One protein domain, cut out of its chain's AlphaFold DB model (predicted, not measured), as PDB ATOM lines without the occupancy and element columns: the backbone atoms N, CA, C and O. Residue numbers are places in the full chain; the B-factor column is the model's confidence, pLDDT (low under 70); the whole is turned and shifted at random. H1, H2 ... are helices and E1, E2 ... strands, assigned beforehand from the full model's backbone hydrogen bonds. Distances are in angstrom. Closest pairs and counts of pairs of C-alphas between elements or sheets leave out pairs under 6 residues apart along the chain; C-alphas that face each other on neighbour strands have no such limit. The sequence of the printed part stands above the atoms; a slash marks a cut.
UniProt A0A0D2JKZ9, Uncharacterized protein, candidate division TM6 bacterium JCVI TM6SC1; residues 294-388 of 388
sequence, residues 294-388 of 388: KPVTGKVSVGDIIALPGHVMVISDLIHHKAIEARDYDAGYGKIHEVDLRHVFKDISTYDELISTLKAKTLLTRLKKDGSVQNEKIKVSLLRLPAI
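Overview. This is residues 294 to 388 of the 388 residues of an uncharacterized protein of candidate division TM6 bacterium JCVI TM6SC1 (UniProt A0A0D2JKZ9). A strongly twisted sheet of five strands has one short helix, H1, over one face, and on the same side of it a small two-stranded hairpin, E5 and E6, which comes near the sheet where the end of E6 meets the end of E1; E6 runs on into the sheet's edge strand E7 at 80 degrees. The printed part has 95 residues, with the named elements in the order E1 E2 E3 E4 H1 E5 E6 E7. The sheet's order is E4 - E3 - E2 - E1 - E7, antiparallel throughout. The class is mostly strand, with 46 residues, under half, in named elements. The whole is compact, with a radius of gyration of the C-alphas of 12.5 A and spans of 36 by 28 by 25 A.

Arrangement. Residues 294 to 295 pair antiparallel with residues 383 to 384 of E7, residues 381 to 384. E1, residues 305 to 308, is the antiparallel neighbour of E7, with N 305 and O 383 2.8 A apart. E2, residues 311 to 317, forms a hairpin with E1, with N 306 and O 313 at 2.8 A. E3, residues 322 to 327, forms a hairpin with E2, with N 314 and O 324 at 2.8 A; the pairing of E2 is staggered, with E1 over 311 to 314 and with E3 over 314 to 317. E4, residues 335 to 340, forms a hairpin with E3, with N 339 and O 323 at 2.8 A. E1 to E4 make a meander, each strand the antiparallel neighbour of the one before. H1, residues 351 to 359, is on this sheet at a height of 9.9 A; it lies over E1, slantwise to the strands at 49 degrees on the local plane, and E2 and E7 are each only just missed, with 2 of its C-alphas falling on each. Every O i to N i+4 pair of H1 is within hydrogen-bond range. E5, residues 364 to 367, and E6, residues 373 to 378, form an antiparallel hairpin, with N 366 and O 375 at 2.8 A. The closest C-alphas of E1 and E6 are those of Leu 308 and Ile 378, 7.0 A apart.

Along the chain. E1 begins at C-alpha 305, (217.187, 186.408, 123.551). From first to last C-alpha, E2 measures 19.0 A, E4 15.2 A, E3 14.4 A, H1 12.2 A and E6 11.5 A. H1 begins at C-alpha 351, (213.762, 179.765, 113.856). E7 ends at C-alpha 384, (213.835, 191.647, 122.700).

Size, cuts and confidence. The two C-alphas farthest apart are those of Ser 372 and Ile 388, 39.9 A. The printed part has no cut and no long link, and it ends at the chain's last residue. The mean pLDDT of the printed part is 96.2, and residue 388 alone is under 70.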
ATOM      1  N   LYS A 294     211.072 192.944 127.067       97.38
ATOM      2  CA  LYS A 294     209.855 192.896 126.258       97.38
ATOM      3  C   LYS A 294     209.823 191.598 125.442       97.38
ATOM      4  O   LYS A 294     210.834 191.272 124.817       97.38
ATOM      5  N   PRO A 295     208.691 190.882 125.381       97.44
ATOM      6  CA  PRO A 295     208.531 189.775 124.447       97.44
ATOM      7  C   PRO A 295     208.680 190.235 122.991       97.44
ATOM      8  O   PRO A 295     208.306 191.357 122.643       97.44
ATOM      9  N   VAL A 296     209.189 189.363 122.125       97.19
ATOM     10  CA  VAL A 296     209.180 189.587 120.673       97.19
ATOM     11  C   VAL A 296     207.769 189.317 120.144       97.19
ATOM     12  O   VAL A 296     207.296 188.186 120.195       97.19
ATOM     13  N   THR A 297     207.098 190.349 119.631       93.12
ATOM     14  CA  THR A 297     205.747 190.249 119.043       93.12
ATOM     15  C   THR A 297     205.745 190.141 117.515       93.12
ATOM     16  O   THR A 297     204.717 189.817 116.929       93.12
ATOM     17  N   GLY A 298     206.881 190.402 116.863       90.62
ATOM     18  CA  GLY A 298     207.030 190.404 115.406       90.62
ATOM     19  C   GLY A 298     208.165 189.502 114.925       90.62
ATOM     20  O   GLY A 298     208.389 188.419 115.462       90.62
ATOM     21  N   LYS A 299     208.904 189.961 113.907       95.12
ATOM     22  CA  LYS A 299     210.066 189.235 113.383       95.12
ATOM     23  C   LYS A 299     211.186 189.195 114.427       95.12
ATOM     24  O   LYS A 299     211.558 190.227 115.000       95.12
ATOM     25  N   VAL A 300     211.733 188.002 114.647       97.00
ATOM     26  CA  VAL A 300     212.962 187.812 115.423       97.00
ATOM     27  C   VAL A 300     214.138 188.488 114.732       97.00
ATOM     28  O   VAL A 300     214.164 188.664 113.514       97.00
ATOM     29  N   SER A 301     215.119 188.909 115.511       97.12
ATOM     30  CA  SER A 301     216.334 189.535 114.996       97.12
ATOM     31  C   SER A 301     217.555 188.941 115.678       97.12
ATOM     32  O   SER A 301     217.482 188.502 116.825       97.12
ATOM     33  N   VAL A 302     218.697 188.977 114.992       97.88
ATOM     34  CA  VAL A 302     219.998 188.694 115.612       97.88
ATOM     35  C   VAL A 302     220.154 189.559 116.873       97.88
ATOM     36  O   VAL A 302     219.714 190.711 116.913       97.88
ATOM     37  N   GLY A 303     220.695 188.978 117.939       97.94
ATOM     38  CA  GLY A 303     220.804 189.590 119.261       97.94
ATOM     39  C   GLY A 303     219.560 189.463 120.149       97.94
ATOM     40  O   GLY A 303     219.674 189.726 121.345       97.94
ATOM     41  N   ASP A 304     218.393 189.055 119.626       98.25
ATOM     42  CA  ASP A 304     217.247 188.712 120.482       98.25
ATOM     43  C   ASP A 304     217.582 187.496 121.367       98.25
ATOM     44  O   ASP A 304     218.470 186.697 121.064       98.25
ATOM     45  N   ILE A 305     216.888 187.376 122.495       98.56
ATOM     46  CA  ILE A 305     217.187 186.408 123.551       98.56
ATOM     47  C   ILE A 305     216.127 185.307 123.545       98.56
ATOM     48  O   ILE A 305     214.932 185.583 123.616       98.56
ATOM     49  N   ILE A 306     216.559 184.050 123.521       98.69
ATOM     50  CA  ILE A 306     215.704 182.896 123.802       98.69
ATOM     51  C   ILE A 306     215.843 182.603 125.298       98.69
ATOM     52  O   ILE A 306     216.943 182.344 125.795       98.69
ATOM     53  N   ALA A 307     214.738 182.666 126.031       98.38
ATOM     54  CA  ALA A 307     214.697 182.465 127.472       98.38
ATOM     55  C   ALA A 307     213.886 181.223 127.833       98.38
ATOM     56  O   ALA A 307     212.813 180.975 127.282       98.38
ATOM     57  N   LEU A 308     214.390 180.468 128.803       96.75
ATOM     58  CA  LEU A 308     213.717 179.328 129.416       96.75
ATOM     59  C   LEU A 308     213.991 179.333 130.931       96.75
ATOM     60  O   LEU A 308     214.906 180.026 131.383       96.75
ATOM     61  N   PRO A 309     213.214 178.615 131.757       94.19
ATOM     62  CA  PRO A 309     213.431 178.594 133.199       94.19
ATOM     63  C   PRO A 309     214.886 178.264 133.559       94.19
ATOM     64  O   PRO A 309     215.402 177.208 133.212       94.19
ATOM     65  N   GLY A 310     215.553 179.202 134.235       94.44
ATOM     66  CA  GLY A 310     216.945 179.055 134.666       94.44
ATOM     67  C   GLY A 310     218.009 179.355 133.604       94.44
ATOM     68  O   GLY A 310     219.181 179.393 133.962       94.44
ATOM     69  N   HIS A 311     217.660 179.645 132.344       97.62
ATOM     70  CA  HIS A 311     218.656 179.802 131.276       97.62
ATOM     71  C   HIS A 311     218.269 180.813 130.188       97.62
ATOM     72  O   HIS A 311     217.094 181.049 129.913       97.62
ATOM     73  N   VAL A 312     219.275 181.408 129.548       98.50
ATOM     74  CA  VAL A 312     219.122 182.347 128.427       98.50
ATOM     75  C   VAL A 312     220.191 182.087 127.367       98.50
ATOM     76  O   VAL A 312     221.304 181.674 127.687       98.50
ATOM     77  N   MET A 313     219.850 182.341 126.109       98.56
ATOM     78  CA  MET A 313     220.754 182.250 124.957       98.56
ATOM     79  C   MET A 313     220.444 183.374 123.962       98.56
ATOM     80  O   MET A 313     219.350 183.935 123.978       98.56
ATOM     81  N   VAL A 314     221.403 183.714 123.109       98.75
ATOM     82  CA  VAL A 314     221.319 184.828 122.155       98.75
ATOM     83  C   VAL A 314     221.198 184.279 120.742       98.75
ATOM     84  O   VAL A 314     221.998 183.438 120.355       98.75
ATOM     85  N   ILE A 315     220.243 184.772 119.954       98.69
ATOM     86  CA  ILE A 315     220.157 184.489 118.517       98.69
ATOM     87  C   ILE A 315     221.388 185.088 117.838       98.69
ATOM     88  O   ILE A 315     221.513 186.312 117.778       98.69
ATOM     89  N   SER A 316     222.296 184.258 117.330       98.62
ATOM     90  CA  SER A 316     223.506 184.750 116.671       98.62
ATOM     91  C   SER A 316     223.353 184.777 115.158       98.62
ATOM     92  O   SER A 316     223.763 185.750 114.526       98.62
ATOM     93  N   ASP A 317     222.716 183.767 114.567       98.56
ATOM     94  CA  ASP A 317     222.598 183.638 113.117       98.56
ATOM     95  C   ASP A 317     221.226 183.096 112.710       98.56
ATOM     96  O   ASP A 317     220.907 181.934 112.949       98.56
ATOM     97  N   LEU A 318     220.410 183.941 112.079       98.25
ATOM     98  CA  LEU A 318     219.083 183.540 111.610       98.25
ATOM     99  C   LEU A 318     219.137 182.627 110.382       98.25
ATOM    100  O   LEU A 318     218.245 181.795 110.240       98.25
ATOM    101  N   ILE A 319     220.158 182.776 109.529       98.31
ATOM    102  CA  ILE A 319     220.305 182.030 108.271       98.31
ATOM    103  C   ILE A 319     220.752 180.603 108.576       98.31
ATOM    104  O   ILE A 319     220.174 179.651 108.070       98.31
ATOM    105  N   HIS A 320     221.746 180.458 109.451       98.50
ATOM    106  CA  HIS A 320     222.277 179.153 109.848       98.50
ATOM    107  C   HIS A 320     221.590 178.572 111.093       98.50
ATOM    108  O   HIS A 320     222.006 177.532 111.588       98.50
ATOM    109  N   HIS A 321     220.557 179.246 111.610       98.56
ATOM    110  CA  HIS A 321     219.775 178.840 112.782       98.56
ATOM    111  C   HIS A 321     220.624 178.566 114.037       98.56
ATOM    112  O   HIS A 321     220.444 177.557 114.722       98.56
ATOM    113  N   LYS A 322     221.551 179.481 114.346       98.69
ATOM    114  CA  LYS A 322     222.488 179.363 115.473       98.69
ATOM    115  C   LYS A 322     222.178 180.314 116.617       98.69
ATOM    116  O   LYS A 322     221.780 181.464 116.410       98.69
ATOM    117  N   ALA A 323     222.463 179.840 117.824       98.69
ATOM    118  CA  ALA A 323     222.426 180.615 119.054       98.69
ATOM    119  C   ALA A 323     223.755 180.530 119.818       98.69
ATOM    120  O   ALA A 323     224.479 179.540 119.723       98.69
ATOM    121  N   ILE A 324     224.053 181.551 120.622       98.75
ATOM    122  CA  ILE A 324     225.186 181.575 121.556       98.75
ATOM    123  C   ILE A 324     224.679 181.456 122.991       98.75
ATOM    124  O   ILE A 324     223.765 182.170 123.408       98.75
ATOM    125  N   GLU A 325     225.306 180.587 123.777       98.25
ATOM    126  CA  GLU A 325     225.003 180.402 125.197       98.25
ATOM    127  C   GLU A 325     226.260 180.050 125.995       98.25
ATOM    128  O   GLU A 325     227.184 179.434 125.469       98.25
ATOM    129  N   ALA A 326     226.274 180.399 127.283       97.38
ATOM    130  CA  ALA A 326     227.182 179.802 128.257       97.38
ATOM    131  C   ALA A 326     226.449 178.639 128.924       97.38
ATOM    132  O   ALA A 326     225.478 178.865 129.652       97.38
ATOM    133  N   ARG A 327     226.878 177.402 128.661       94.94
ATOM    134  CA  ARG A 327     226.133 176.199 129.048       94.94
ATOM    135  C   ARG A 327     226.897 175.332 130.035       94.94
ATOM    136  O   ARG A 327     228.100 175.135 129.889       94.94
ATOM    137  N   ASP A 328     226.170 174.819 131.023       92.19
ATOM    138  CA  ASP A 328     226.713 174.005 132.107       92.19
ATOM    139  C   ASP A 328     227.365 172.693 131.632       92.19
ATOM    140  O   ASP A 328     227.283 172.277 130.468       92.19
ATOM    141  N   TYR A 329     228.076 172.059 132.562       90.81
ATOM    142  CA  TYR A 329     228.782 170.800 132.334       90.81
ATOM    143  C   TYR A 329     227.833 169.598 132.309       90.81
ATOM    144  O   TYR A 329     228.110 168.636 131.599       90.81
ATOM    145  N   ASP A 330     226.698 169.666 133.011       88.81
ATOM    146  CA  ASP A 330     225.700 168.589 133.061       88.81
ATOM    147  C   ASP A 330     225.026 168.360 131.698       88.81
ATOM    148  O   ASP A 330     224.595 167.247 131.383       88.81
ATOM    149  N   ALA A 331     224.971 169.396 130.858       91.00
ATOM    150  CA  ALA A 331     224.559 169.294 129.463       91.00
ATOM    151  C   ALA A 331     225.666 168.794 128.514       91.00
ATOM    152  O   ALA A 331     225.403 168.627 127.323       91.00
ATOM    153  N   GLY A 332     226.892 168.578 129.005       92.69
ATOM    154  CA  GLY A 332     228.043 168.097 128.231       92.69
ATOM    155  C   GLY A 332     228.870 169.186 127.534       92.69
ATOM    156  O   GLY A 332     229.745 168.857 126.730       92.69
ATOM    157  N   TYR A 333     228.612 170.469 127.813       93.44
ATOM    158  CA  TYR A 333     229.290 171.592 127.154       93.44
ATOM    159  C   TYR A 333     230.339 172.261 128.047       93.44
ATOM    160  O   TYR A 333     231.517 172.256 127.693       93.44
ATOM    161  N   GLY A 334     229.930 172.827 129.189       93.44
ATOM    162  CA  GLY A 334     230.837 173.460 130.156       93.44
ATOM    163  C   GLY A 334     231.536 174.736 129.669       93.44
ATOM    164  O   GLY A 334     232.613 175.065 130.166       93.44
ATOM    165  N   LYS A 335     230.976 175.445 128.680       95.44
ATOM    166  CA  LYS A 335     231.611 176.610 128.041       95.44
ATOM    167  C   LYS A 335     230.621 177.554 127.362       95.44
ATOM    168  O   LYS A 335     229.448 177.218 127.188       95.44
ATOM    169  N   ILE A 336     231.118 178.718 126.948       97.31
ATOM    170  CA  ILE A 336     230.490 179.552 125.922       97.31
ATOM    171  C   ILE A 336     230.711 178.896 124.560       97.31
ATOM    172  O   ILE A 336     231.831 178.516 124.213       97.31
ATOM    173  N   HIS A 337     229.642 178.765 123.784       97.88
ATOM    174  CA  HIS A 337     229.687 178.205 122.434       97.88
ATOM    175  C   HIS A 337     228.615 178.812 121.529       97.88
ATOM    176  O   HIS A 337     227.674 179.440 122.010       97.88
ATOM    177  N   GLU A 338     228.773 178.613 120.223       98.25
ATOM    178  CA  GLU A 338     227.735 178.860 119.222       98.25
ATOM    179  C   GLU A 338     227.220 177.499 118.730       98.25
ATOM    180  O   GLU A 338     228.020 176.612 118.425       98.25
ATOM    181  N   VAL A 339     225.901 177.310 118.703       98.06
ATOM    182  CA  VAL A 339     225.262 176.004 118.502       98.06
ATOM    183  C   VAL A 339     224.013 176.122 117.629       98.06
ATOM    184  O   VAL A 339     223.249 177.078 117.760       98.06
ATOM    185  N   ASP A 340     223.795 175.144 116.748       98.50
ATOM    186  CA  ASP A 340     222.580 175.054 115.926       98.50
ATOM    187  C   ASP A 340     221.353 174.702 116.784       98.50
ATOM    188  O   ASP A 340     221.434 173.840 117.666       98.50
ATOM    189  N   LEU A 341     220.191 175.290 116.478       98.19
ATOM    190  CA  LEU A 341     218.938 175.039 117.206       98.19
ATOM    191  C   LEU A 341     218.563 173.554 117.287       98.19
ATOM    192  O   LEU A 341     218.113 173.110 118.346       98.19
ATOM    193  N   ARG A 342     218.840 172.779 116.229       98.44
ATOM    194  CA  ARG A 342     218.580 171.328 116.180       98.44
ATOM    195  C   ARG A 342     219.318 170.523 117.251       98.44
ATOM    196  O   ARG A 342     218.906 169.418 117.584       98.44
ATOM    197  N   HIS A 343     220.420 171.054 117.783       98.31
ATOM    198  CA  HIS A 343     221.175 170.435 118.877       98.31
ATOM    199  C   HIS A 343     220.756 170.979 120.257       98.31
ATOM    200  O   HIS A 343     221.253 170.524 121.289       98.31
ATOM    201  N   VAL A 344     219.868 171.978 120.296       98.19
ATOM    202  CA  VAL A 344     219.365 172.600 121.528       98.19
ATOM    203  C   VAL A 344     217.974 172.080 121.871       98.19
ATOM    204  O   VAL A 344     217.724 171.739 123.031       98.19
ATOM    205  N   PHE A 345     217.083 172.009 120.884       98.56
ATOM    206  CA  PHE A 345     215.690 171.620 121.061       98.56
ATOM    207  C   PHE A 345     215.342 170.425 120.174       98.56
ATOM    208  O   PHE A 345     215.699 170.382 118.999       98.56
ATOM    209  N   LYS A 346     214.618 169.462 120.747       98.38
ATOM    210  CA  LYS A 346     214.087 168.321 120.003       98.38
ATOM    211  C   LYS A 346     213.080 168.815 118.965       98.38
ATOM    212  O   LYS A 346     212.241 169.649 119.301       98.38
ATOM    213  N   ASP A 347     213.166 168.282 117.750       98.19
ATOM    214  CA  ASP A 347     212.225 168.532 116.648       98.19
ATOM    215  C   ASP A 347     212.145 170.006 116.189       98.19
ATOM    216  O   ASP A 347     211.178 170.403 115.547       98.19
ATOM    217  N   ILE A 348     213.160 170.826 116.501       98.50
ATOM    218  CA  ILE A 348     213.264 172.230 116.071       98.50
ATOM    219  C   ILE A 348     214.625 172.454 115.409       98.50
ATOM    220  O   ILE A 348     215.649 172.550 116.082       98.50
ATOM    221  N   SER A 349     214.635 172.577 114.089       98.31
ATOM    222  CA  SER A 349     215.818 172.854 113.271       98.31
ATOM    223  C   SER A 349     215.939 174.317 112.856       98.31
ATOM    224  O   SER A 349     217.055 174.782 112.622       98.31
ATOM    225  N   THR A 350     214.824 175.051 112.784       98.50
ATOM    226  CA  THR A 350     214.800 176.437 112.292       98.50
ATOM    227  C   THR A 350     214.173 177.420 113.283       98.50
ATOM    228  O   THR A 350     213.450 177.052 114.213       98.50
ATOM    229  N   TYR A 351     214.432 178.715 113.081       98.31
ATOM    230  CA  TYR A 351     213.762 179.765 113.856       98.31
ATOM    231  C   TYR A 351     212.267 179.870 113.546       98.31
ATOM    232  O   TYR A 351     211.492 180.192 114.447       98.31
ATOM    233  N   ASP A 352     211.849 179.576 112.316       97.88
ATOM    234  CA  ASP A 352     210.436 179.608 111.930       97.88
ATOM    235  C   ASP A 352     209.649 178.484 112.614       97.88
ATOM    236  O   ASP A 352     208.542 178.720 113.110       97.88
ATOM    237  N   GLU A 353     210.244 177.295 112.741       98.25
ATOM    238  CA  GLU A 353     209.700 176.192 113.541       98.25
ATOM    239  C   GLU A 353     209.607 176.577 115.016       98.25
ATOM    240  O   GLU A 353     208.544 176.435 115.618       98.25
ATOM    241  N   LEU A 354     210.676 177.146 115.591       98.12
ATOM    242  CA  LEU A 354     210.654 177.625 116.975       98.12
ATOM    243  C   LEU A 354     209.499 178.612 117.198       98.12
ATOM    244  O   LEU A 354     208.707 178.444 118.123       98.12
ATOM    245  N   ILE A 355     209.372 179.628 116.344       97.62
ATOM    246  CA  ILE A 355     208.321 180.649 116.448       97.62
ATOM    247  C   ILE A 355     206.932 180.025 116.308       97.62
ATOM    248  O   ILE A 355     206.034 180.367 117.080       97.62
ATOM    249  N   SER A 356     206.745 179.122 115.347       97.50
ATOM    250  CA  SER A 356     205.467 178.445 115.114       97.50
ATOM    251  C   SER A 356     205.054 177.608 116.321       97.50
ATOM    252  O   SER A 356     203.926 177.730 116.804       97.50
ATOM    253  N   THR A 357     205.995 176.859 116.893       97.44
ATOM    254  CA  THR A 357     205.782 176.053 118.099       97.44
ATOM    255  C   THR A 357     205.448 176.926 119.318       97.44
ATOM    256  O   THR A 357     204.534 176.606 120.082       97.44
ATOM    257  N   LEU A 358     206.098 178.088 119.472       96.75
ATOM    258  CA  LEU A 358     205.773 179.048 120.536       96.75
ATOM    259  C   LEU A 358     204.395 179.698 120.359       96.75
ATOM    260  O   LEU A 358     203.674 179.871 121.344       96.75
ATOM    261  N   LYS A 359     204.000 180.038 119.125       96.25
ATOM    262  CA  LYS A 359     202.656 180.565 118.813       96.25
ATOM    263  C   LYS A 359     201.563 179.544 119.123       96.25
ATOM    264  O   LYS A 359     200.530 179.915 119.674       96.25
ATOM    265  N   ALA A 360     201.832 178.268 118.853       97.50
ATOM    266  CA  ALA A 360     200.968 177.153 119.234       97.50
ATOM    267  C   ALA A 360     200.946 176.884 120.754       97.50
ATOM    268  O   ALA A 360     200.184 176.040 121.215       97.50
ATOM    269  N   LYS A 361     201.751 177.611 121.549       96.62
ATOM    270  CA  LYS A 361     201.936 177.422 123.001       96.62
ATOM    271  C   LYS A 361     202.417 176.012 123.366       96.62
ATOM    272  O   LYS A 361     202.223 175.560 124.495       96.62
ATOM    273  N   THR A 362     203.069 175.338 122.425       97.38
ATOM    274  CA  THR A 362     203.618 174.000 122.615       97.38
ATOM    275  C   THR A 362     204.880 174.086 123.469       97.38
ATOM    276  O   THR A 362     205.731 174.959 123.281       97.38
ATOM    277  N   LEU A 363     204.993 173.183 124.440       97.81
ATOM    278  CA  LEU A 363     206.165 173.082 125.303       97.81
ATOM    279  C   LEU A 363     207.284 172.334 124.574       97.81
ATOM    280  O   LEU A 363     207.030 171.342 123.895       97.81
ATOM    281  N   LEU A 364     208.522 172.798 124.736       98.25
ATOM    282  CA  LEU A 364     209.682 172.228 124.049       98.25
ATOM    283  C   LEU A 364     210.382 171.168 124.899       98.25
ATOM    284  O   LEU A 364     210.192 171.088 126.114       98.25
ATOM    285  N   THR A 365     211.238 170.380 124.254       98.19
ATOM    286  CA  THR A 365     212.172 169.463 124.915       98.19
ATOM    287  C   THR A 365     213.592 169.933 124.638       98.19
ATOM    288  O   THR A 365     213.961 170.123 123.480       98.19
ATOM    289  N   ARG A 366     214.391 170.145 125.687       97.44
ATOM    290  CA  ARG A 366     215.797 170.560 125.576       97.44
ATOM    291  C   ARG A 366     216.708 169.340 125.553       97.44
ATOM    292  O   ARG A 366     216.540 168.447 126.382       97.44
ATOM    293  N   LEU A 367     217.691 169.339 124.661       98.06
ATOM    294  CA  LEU A 367     218.633 168.235 124.457       98.06
ATOM    295  C   LEU A 367     220.004 168.540 125.051       98.06
ATOM    296  O   LEU A 367     220.456 169.679 124.963       98.06
ATOM    297  N   LYS A 368     220.689 167.545 125.612       97.56
ATOM    298  CA  LYS A 368     222.117 167.594 125.959       97.56
ATOM    299  C   LYS A 368     222.986 167.476 124.701       97.56
ATOM    300  O   LYS A 368     222.490 167.215 123.608       97.56
ATOM    301  N   LYS A 369     224.302 167.647 124.857       96.81
ATOM    302  CA  LYS A 369     225.281 167.533 123.763       96.81
ATOM    303  C   LYS A 369     225.248 166.181 123.044       96.81
ATOM    304  O   LYS A 369     225.488 166.134 121.846       96.81
ATOM    305  N   ASP A 370     224.968 165.101 123.766       97.50
ATOM    306  CA  ASP A 370     224.871 163.740 123.223       97.50
ATOM    307  C   ASP A 370     223.506 163.436 122.572       97.50
ATOM    308  O   ASP A 370     223.263 162.310 122.154       97.50
ATOM    309  N   GLY A 371     222.607 164.424 122.495       97.44
ATOM    310  CA  GLY A 371     221.251 164.264 121.970       97.44
ATOM    311  C   GLY A 371     220.245 163.688 122.970       97.44
ATOM    312  O   GLY A 371     219.058 163.625 122.655       97.44
ATOM    313  N   SER A 372     220.667 163.307 124.181       97.44
ATOM    314  CA  SER A 372     219.742 162.859 125.227       97.44
ATOM    315  C   SER A 372     218.895 164.015 125.766       97.44
ATOM    316  O   SER A 372     219.252 165.189 125.667       97.44
ATOM    317  N   VAL A 373     217.745 163.702 126.360       97.06
ATOM    318  CA  VAL A 373     216.847 164.718 126.918       97.06
ATOM    319  C   VAL A 373     217.432 165.307 128.208       97.06
ATOM    320  O   VAL A 373     217.775 164.585 129.145       97.06
ATOM    321  N   GLN A 374     217.533 166.637 128.270       94.38
ATOM    322  CA  GLN A 374     217.897 167.382 129.480       94.38
ATOM    323  C   GLN A 374     216.656 167.814 130.266       94.38
ATOM    324  O   GLN A 374     216.603 167.656 131.483       94.38
ATOM    325  N   ASN A 375     215.673 168.397 129.576       94.31
ATOM    326  CA  ASN A 375     214.437 168.887 130.178       94.31
ATOM    327  C   ASN A 375     213.269 168.641 129.231       94.31
ATOM    328  O   ASN A 375     213.354 168.966 128.047       94.31
ATOM    329  N   GLU A 376     212.161 168.153 129.771       95.25
ATOM    330  CA  GLU A 376     210.909 168.002 129.035       95.25
ATOM    331  C   GLU A 376     209.943 169.131 129.367       95.25
ATOM    332  O   GLU A 376     209.994 169.717 130.452       95.25
ATOM    333  N   LYS A 377     209.025 169.399 128.433       96.00
ATOM    334  CA  LYS A 377     207.876 170.287 128.643       96.00
ATOM    335  C   LYS A 377     208.284 171.681 129.150       96.00
ATOM    336  O   LYS A 377     207.629 172.267 130.013       96.00
ATOM    337  N   ILE A 378     209.359 172.239 128.594       96.94
ATOM    338  CA  ILE A 378     209.845 173.564 128.975       96.94
ATOM    339  C   ILE A 378     209.086 174.671 128.245       96.94
ATOM    340  O   ILE A 378     208.906 174.652 127.026       96.94
ATOM    341  N   LYS A 379     208.677 175.686 129.009       97.25
ATOM    342  CA  LYS A 379     208.163 176.935 128.450       97.25
ATOM    343  C   LYS A 379     209.337 177.776 127.960       97.25
ATOM    344  O   LYS A 379     210.216 178.119 128.746       97.25
ATOM    345  N   VAL A 380     209.323 178.132 126.683       97.94
ATOM    346  CA  VAL A 380     210.328 179.008 126.073       97.94
ATOM    347  C   VAL A 380     209.688 180.346 125.705       97.94
ATOM    348  O   VAL A 380     208.476 180.453 125.518       97.94
ATOM    349  N   SER A 381     210.477 181.413 125.704       97.94
ATOM    350  CA  SER A 381     210.043 182.766 125.353       97.94
ATOM    351  C   SER A 381     211.110 183.462 124.521       97.94
ATOM    352  O   SER A 381     212.302 183.260 124.741       97.94
ATOM    353  N   LEU A 382     210.677 184.296 123.578       98.38
ATOM    354  CA  LEU A 382     211.554 185.164 122.798       98.38
ATOM    355  C   LEU A 382     211.477 186.573 123.374       98.38
ATOM    356  O   LEU A 382     210.390 187.142 123.483       98.38
ATOM    357  N   LEU A 383     212.624 187.121 123.754       98.25
ATOM    358  CA  LEU A 383     212.762 188.407 124.422       98.25
ATOM    359  C   LEU A 383     213.602 189.348 123.559       98.25
ATOM    360  O   LEU A 383     214.625 188.970 122.989       98.25
ATOM    361  N   ARG A 384     213.170 190.599 123.466       97.56
ATOM    362  CA  ARG A 384     213.835 191.647 122.700       97.56
ATOM    363  C   ARG A 384     214.950 192.245 123.545       97.56
ATOM    364  O   ARG A 384     214.687 192.776 124.622       97.56
ATOM    365  N   LEU A 385     216.181 192.193 123.035       95.50
ATOM    366  CA  LEU A 385     217.297 192.936 123.622       95.50
ATOM    367  C   LEU A 385     216.933 194.432 123.688       95.50
ATOM    368  O   LEU A 385     216.361 194.922 122.705       95.50
ATOM    369  N   PRO A 386     217.237 195.155 124.787       92.00
ATOM    370  CA  PRO A 386     216.931 196.577 124.887       92.00
ATOM    371  C   PRO A 386     217.507 197.323 123.682       92.00
ATOM    372  O   PRO A 386     218.691 197.190 123.373       92.00
ATOM    373  N   ALA A 387     216.653 198.057 122.973       70.69
ATOM    374  CA  ALA A 387     217.085 199.018 121.969       70.69
ATOM    375  C   ALA A 387     217.290 200.374 122.654       70.69
ATOM    376  O   ALA A 387     216.569 200.681 123.609       70.69
ATOM    377  N   ILE A 388     218.268 201.145 122.175       55.47
ATOM    378  CA  ILE A 388     218.296 202.600 122.359       55.47
ATOM    379  C   ILE A 388     217.602 203.211 121.146       55.47
ATOM    380  O   ILE A 388     217.871 202.706 120.030       55.47
TER     381      ILE A 388